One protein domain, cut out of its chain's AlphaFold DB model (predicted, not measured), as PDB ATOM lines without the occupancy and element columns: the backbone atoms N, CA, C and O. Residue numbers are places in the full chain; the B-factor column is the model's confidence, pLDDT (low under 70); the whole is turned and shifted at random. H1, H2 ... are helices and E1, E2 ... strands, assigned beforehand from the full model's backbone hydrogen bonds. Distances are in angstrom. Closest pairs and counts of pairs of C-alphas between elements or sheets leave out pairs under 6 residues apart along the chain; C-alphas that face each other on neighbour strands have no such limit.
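Overview. This is residues 81 to 124 of the 210 residues of an uncharacterized protein of Photorhabdus luminescens (UniProt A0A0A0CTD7). Two small strand hairpins, E3-E4 and E1-E2, follow one another in a flat row, and helix H1 extends the row beyond E4, its residues 119 to 123 sticking out free. The 44 printed residues hold E1, E2, E3, E4 and H1 in chain order, class mixed, with two antiparallel two-stranded sheets. The whole is only just loose, close to extended: radius of gyration of the C-alphas 13.6 A, spans 43 by 24 by 10 A.

Along the chain. E3 is residues 101 to 104 and E4 107 to 110; E1 is 86 to 89, from C-alpha 86 at (-96.922, 162.649, -61.873), and E2 92 to 95. H1, residues 112 to 123, is 15.7 A long and ends at C-alpha 123 (-90.242, 169.178, -93.266).

Arrangement. Hairpin E3 and E4 is antiparallel at 153 degrees, with N 102 and O 109 2.9 A apart. Hairpin E1 and E2, at 143 degrees, has N 87 and O 94 at 2.8 A. The closest C-alphas of E2 and E3, Val 95 and Val 103, are 7.1 A apart. H1 is apart from E1, E2 and E3; 7 of its 8 O i to N i+4 pairs are within hydrogen-bond range.

Size, cuts and confidence. The C-alphas farthest apart, Lys 90 and Ile 124, are 43.5 A apart. The printed part has no cut, its four links are tight, and no printed residue is under pLDDT 70.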
ATOM      1  N   ASN A  81    -102.412 164.429 -58.541       93.31
ATOM      2  CA  ASN A  81    -103.426 164.814 -59.517       93.31
ATOM      3  C   ASN A  81    -103.528 163.720 -60.605       93.31
ATOM      4  O   ASN A  81    -102.578 163.575 -61.379       93.31
ATOM      5  N   PRO A  82    -104.652 162.985 -60.736       91.06
ATOM      6  CA  PRO A  82    -104.774 161.880 -61.695       91.06
ATOM      7  C   PRO A  82    -104.599 162.292 -63.167       91.06
ATOM      8  O   PRO A  82    -104.214 161.471 -64.007       91.06
ATOM      9  N   THR A  83    -104.873 163.559 -63.489       94.44
ATOM     10  CA  THR A  83    -104.706 164.127 -64.836       94.44
ATOM     11  C   THR A  83    -103.372 164.852 -65.019       94.44
ATOM     12  O   THR A  83    -103.070 165.296 -66.124       94.44
ATOM     13  N   GLY A  84    -102.563 164.956 -63.961       95.12
ATOM     14  CA  GLY A  84    -101.252 165.594 -63.992       95.12
ATOM     15  C   GLY A  84    -100.151 164.722 -64.607       95.12
ATOM     16  O   GLY A  84    -100.375 163.603 -65.072       95.12
ATOM     17  N   GLY A  85     -98.929 165.259 -64.579       96.25
ATOM     18  CA  GLY A  85     -97.720 164.610 -65.103       96.25
ATOM     19  C   GLY A  85     -96.977 163.716 -64.105       96.25
ATOM     20  O   GLY A  85     -95.908 163.212 -64.432       96.25
ATOM     21  N   LEU A  86     -97.507 163.516 -62.897       96.75
ATOM     22  CA  LEU A  86     -96.922 162.649 -61.873       96.75
ATOM     23  C   LEU A  86     -97.836 161.454 -61.603       96.75
ATOM     24  O   LEU A  86     -99.053 161.531 -61.770       96.75
ATOM     25  N   LYS A  87     -97.243 160.348 -61.166       94.94
ATOM     26  CA  LYS A  87     -97.931 159.132 -60.733       94.94
ATOM     27  C   LYS A  87     -97.249 158.576 -59.486       94.94
ATOM     28  O   LYS A  87     -96.072 158.828 -59.258       94.94
ATOM     29  N   LYS A  88     -97.985 157.788 -58.709       92.81
ATOM     30  CA  LYS A  88     -97.417 156.913 -57.680       92.81
ATOM     31  C   LYS A  88     -97.409 155.478 -58.196       92.81
ATOM     32  O   LYS A  88     -98.372 155.069 -58.846       92.81
ATOM     33  N   ASP A  89     -96.358 154.731 -57.908       88.44
ATOM     34  CA  ASP A  89     -96.278 153.294 -58.152       88.44
ATOM     35  C   ASP A  89     -95.603 152.580 -56.970       88.44
ATOM     36  O   ASP A  89     -95.435 153.157 -55.896       88.44
ATOM     37  N   LYS A  90     -95.288 151.292 -57.141       90.44
ATOM     38  CA  LYS A  90     -94.688 150.462 -56.089       90.44
ATOM     39  C   LYS A  90     -93.303 150.948 -55.643       90.44
ATOM     40  O   LYS A  90     -92.870 150.568 -54.561       90.44
ATOM     41  N   ASP A  91     -92.626 151.742 -56.470       90.50
ATOM     42  CA  ASP A  91     -91.272 152.235 -56.230       90.50
ATOM     43  C   ASP A  91     -91.278 153.696 -55.733       90.50
ATOM     44  O   ASP A  91     -90.235 154.227 -55.358       90.50
ATOM     45  N   GLY A  92     -92.453 154.338 -55.670       92.12
ATOM     46  CA  GLY A  92     -92.646 155.665 -55.086       92.12
ATOM     47  C   GLY A  92     -93.314 156.660 -56.035       92.12
ATOM     48  O   GLY A  92     -94.257 156.332 -56.756       92.12
ATOM     49  N   LEU A  93     -92.866 157.919 -55.981       95.31
ATOM     50  CA  LEU A  93     -93.328 158.993 -56.862       95.31
ATOM     51  C   LEU A  93     -92.549 158.957 -58.181       95.31
ATOM     52  O   LEU A  93     -91.322 158.996 -58.179       95.31
ATOM     53  N   ALA A  94     -93.259 158.953 -59.305       94.62
ATOM     54  CA  ALA A  94     -92.676 158.882 -60.638       94.62
ATOM     55  C   ALA A  94     -93.319 159.884 -61.607       94.62
ATOM     56  O   ALA A  94     -94.438 160.365 -61.411       94.62
ATOM     57  N   VAL A  95     -92.619 160.163 -62.705       96.06
ATOM     58  CA  VAL A  95     -93.151 160.955 -63.821       96.06
ATOM     59  C   VAL A  95     -94.025 160.073 -64.714       96.06
ATOM     60  O   VAL A  95     -93.703 158.924 -65.024       96.06
ATOM     61  N   LYS A  96     -95.159 160.618 -65.149       95.38
ATOM     62  CA  LYS A  96     -96.029 160.033 -66.167       95.38
ATOM     63  C   LYS A  96     -95.546 160.500 -67.542       95.38
ATOM     64  O   LYS A  96     -95.931 161.571 -68.002       95.38
ATOM     65  N   ALA A  97     -94.674 159.707 -68.164       94.94
ATOM     66  CA  ALA A  97     -94.101 160.014 -69.474       94.94
ATOM     67  C   ALA A  97     -95.188 160.187 -70.552       94.94
ATOM     68  O   ALA A  97     -96.107 159.369 -70.655       94.94
ATOM     69  N   GLY A  98     -95.077 161.262 -71.333       92.62
ATOM     70  CA  GLY A  98     -95.855 161.504 -72.550       92.62
ATOM     71  C   GLY A  98     -94.993 161.342 -73.805       92.62
ATOM     72  O   GLY A  98     -93.850 160.899 -73.718       92.62
ATOM     73  N   GLN A  99     -95.527 161.731 -74.967       90.12
ATOM     74  CA  GLN A  99     -94.764 161.726 -76.223       90.12
ATOM     75  C   GLN A  99     -93.516 162.606 -76.117       90.12
ATOM     76  O   GLN A  99     -93.571 163.709 -75.568       90.12
ATOM     77  N   GLY A 100     -92.396 162.114 -76.645       91.75
ATOM     78  CA  GLY A 100     -91.128 162.841 -76.639       91.75
ATOM     79  C   GLY A 100     -90.411 162.890 -75.285       91.75
ATOM     80  O   GLY A 100     -89.341 163.490 -75.210       91.75
ATOM     81  N   ILE A 101     -90.947 162.272 -74.225       96.00
ATOM     82  CA  ILE A 101     -90.308 162.197 -72.903       96.00
ATOM     83  C   ILE A 101     -89.967 160.743 -72.584       96.00
ATOM     84  O   ILE A 101     -90.837 159.877 -72.597       96.00
ATOM     85  N   ASN A 102     -88.708 160.488 -72.237       95.50
ATOM     86  CA  ASN A 102     -88.244 159.199 -71.740       95.50
ATOM     87  C   ASN A 102     -88.005 159.278 -70.224       95.50
ATOM     88  O   ASN A 102     -87.443 160.258 -69.730       95.50
ATOM     89  N   VAL A 103     -88.444 158.253 -69.495       95.38
ATOM     90  CA  VAL A 103     -88.243 158.112 -68.047       95.38
ATOM     91  C   VAL A 103     -87.640 156.735 -67.807       95.38
ATOM     92  O   VAL A 103     -88.330 155.726 -67.950       95.38
ATOM     93  N   ASP A 104     -86.356 156.699 -67.460       93.69
ATOM     94  CA  ASP A 104     -85.602 155.468 -67.228       93.69
ATOM     95  C   ASP A 104     -84.655 155.597 -66.022       93.69
ATOM     96  O   ASP A 104     -84.760 156.525 -65.218       93.69
ATOM     97  N   ILE A 105     -83.743 154.635 -65.863       94.62
ATOM     98  CA  ILE A 105     -82.783 154.595 -64.751       94.62
ATOM     99  C   ILE A 105     -81.831 155.803 -64.713       94.62
ATOM    100  O   ILE A 105     -81.306 156.136 -63.655       94.62
ATOM    101  N   ASN A 106     -81.624 156.479 -65.844       95.19
ATOM    102  CA  ASN A 106     -80.815 157.692 -65.949       95.19
ATOM    103  C   ASN A 106     -81.633 158.964 -65.660       95.19
ATOM    104  O   ASN A 106     -81.085 160.066 -65.703       95.19
ATOM    105  N   GLY A 107     -82.932 158.833 -65.369       94.88
ATOM    106  CA  GLY A 107     -83.830 159.931 -65.031       94.88
ATOM    107  C   GLY A 107     -84.793 160.295 -66.161       94.88
ATOM    108  O   GLY A 107     -85.302 159.434 -66.876       94.88
ATOM    109  N   VAL A 108     -85.092 161.591 -66.283       97.31
ATOM    110  CA  VAL A 108     -86.036 162.132 -67.271       97.31
ATOM    111  C   VAL A 108     -85.259 162.805 -68.394       97.31
ATOM    112  O   VAL A 108     -84.447 163.693 -68.143       97.31
ATOM    113  N   SER A 109     -85.521 162.410 -69.635       96.50
ATOM    114  CA  SER A 109     -84.856 162.957 -70.819       96.50
ATOM    115  C   SER A 109     -85.834 163.199 -71.966       96.50
ATOM    116  O   SER A 109     -86.972 162.731 -71.956       96.50
ATOM    117  N   VAL A 110     -85.386 163.965 -72.960       95.62
ATOM    118  CA  VAL A 110     -86.129 164.190 -74.203       95.62
ATOM    119  C   VAL A 110     -85.774 163.094 -75.204       95.62
ATOM    120  O   VAL A 110     -84.599 162.850 -75.476       95.62
ATOM    121  N   ASN A 111     -86.788 162.469 -75.795       93.38
ATOM    122  CA  ASN A 111     -86.632 161.499 -76.873       93.38
ATOM    123  C   ASN A 111     -86.433 162.225 -78.213       93.38
ATOM    124  O   ASN A 111     -87.379 162.511 -78.949       93.38
ATOM    125  N   ILE A 112     -85.177 162.548 -78.520       89.50
ATOM    126  CA  ILE A 112     -84.803 163.282 -79.736       89.50
ATOM    127  C   ILE A 112     -85.136 162.473 -80.996       89.50
ATOM    128  O   ILE A 112     -85.507 163.056 -82.010       89.50
ATOM    129  N   GLN A 113     -85.035 161.144 -80.949       87.31
ATOM    130  CA  GLN A 113     -85.301 160.273 -82.093       87.31
ATOM    131  C   GLN A 113     -86.779 160.305 -82.497       87.31
ATOM    132  O   GLN A 113     -87.089 160.429 -83.681       87.31
ATOM    133  N   GLU A 114     -87.686 160.248 -81.522       86.06
ATOM    134  CA  GLU A 114     -89.129 160.373 -81.758       86.06
ATOM    135  C   GLU A 114     -89.476 161.750 -82.344       86.06
ATOM    136  O   GLU A 114     -90.172 161.833 -83.355       86.06
ATOM    137  N   ILE A 115     -88.907 162.825 -81.788       83.81
ATOM    138  CA  ILE A 115     -89.104 164.192 -82.296       83.81
ATOM    139  C   ILE A 115     -88.569 164.334 -83.725       83.81
ATOM    140  O   ILE A 115     -89.256 164.872 -84.591       83.81
ATOM    141  N   ALA A 116     -87.361 163.837 -83.995       84.38
ATOM    142  CA  ALA A 116     -86.754 163.895 -85.321       84.38
ATOM    143  C   ALA A 116     -87.586 163.126 -86.355       84.38
ATOM    144  O   ALA A 116     -87.746 163.603 -87.476       84.38
ATOM    145  N   SER A 117     -88.162 161.982 -85.974       79.00
ATOM    146  CA  SER A 117     -89.052 161.217 -86.850       79.00
ATOM    147  C   SER A 117     -90.323 161.996 -87.197       79.00
ATOM    148  O   SER A 117     -90.701 162.039 -88.363       79.00
ATOM    149  N   VAL A 118     -90.967 162.637 -86.215       79.00
ATOM    150  CA  VAL A 118     -92.173 163.453 -86.453       79.00
ATOM    151  C   VAL A 118     -91.850 164.680 -87.310       79.00
ATOM    152  O   VAL A 118     -92.608 165.032 -88.213       79.00
ATOM    153  N   LEU A 119     -90.708 165.329 -87.066       82.00
ATOM    154  CA  LEU A 119     -90.279 166.497 -87.837       82.00
ATOM    155  C   LEU A 119     -89.860 166.145 -89.265       82.00
ATOM    156  O   LEU A 119     -90.097 166.945 -90.167       82.00
ATOM    157  N   ALA A 120     -89.261 164.974 -89.492       77.88
ATOM    158  CA  ALA A 120     -88.864 164.543 -90.829       77.88
ATOM    159  C   ALA A 120     -90.067 164.506 -91.786       77.88
ATOM    160  O   ALA A 120     -89.961 165.005 -92.905       77.88
ATOM    161  N   ASP A 121     -91.215 164.008 -91.317       74.69
ATOM    162  CA  ASP A 121     -92.454 163.959 -92.100       74.69
ATOM    163  C   ASP A 121     -93.113 165.342 -92.274       74.69
ATOM    164  O   ASP A 121     -93.861 165.549 -93.228       74.69
ATOM    165  N   LEU A 122     -92.831 166.312 -91.393       80.38
ATOM    166  CA  LEU A 122     -93.338 167.684 -91.517       80.38
ATOM    167  C   LEU A 122     -92.501 168.534 -92.485       80.38
ATOM    168  O   LEU A 122     -93.051 169.334 -93.239       80.38
ATOM    169  N   ILE A 123     -91.174 168.387 -92.446       85.00
ATOM    170  CA  ILE A 123     -90.242 169.178 -93.266       85.00
ATOM    171  C   ILE A 123     -90.227 168.657 -94.706       85.00
ATOM    172  O   ILE A 123     -90.181 169.450 -95.647       85.00
ATOM    173  N   ILE A 124     -90.276 167.333 -94.882       87.50
ATOM    174  CA  ILE A 124     -90.344 166.679 -96.189       87.50
ATOM    175  C   ILE A 124     -91.498 165.672 -96.145       87.50
ATOM    176  O   ILE A 124     -91.293 164.520 -95.755       87.50
TER     177      ILE A 124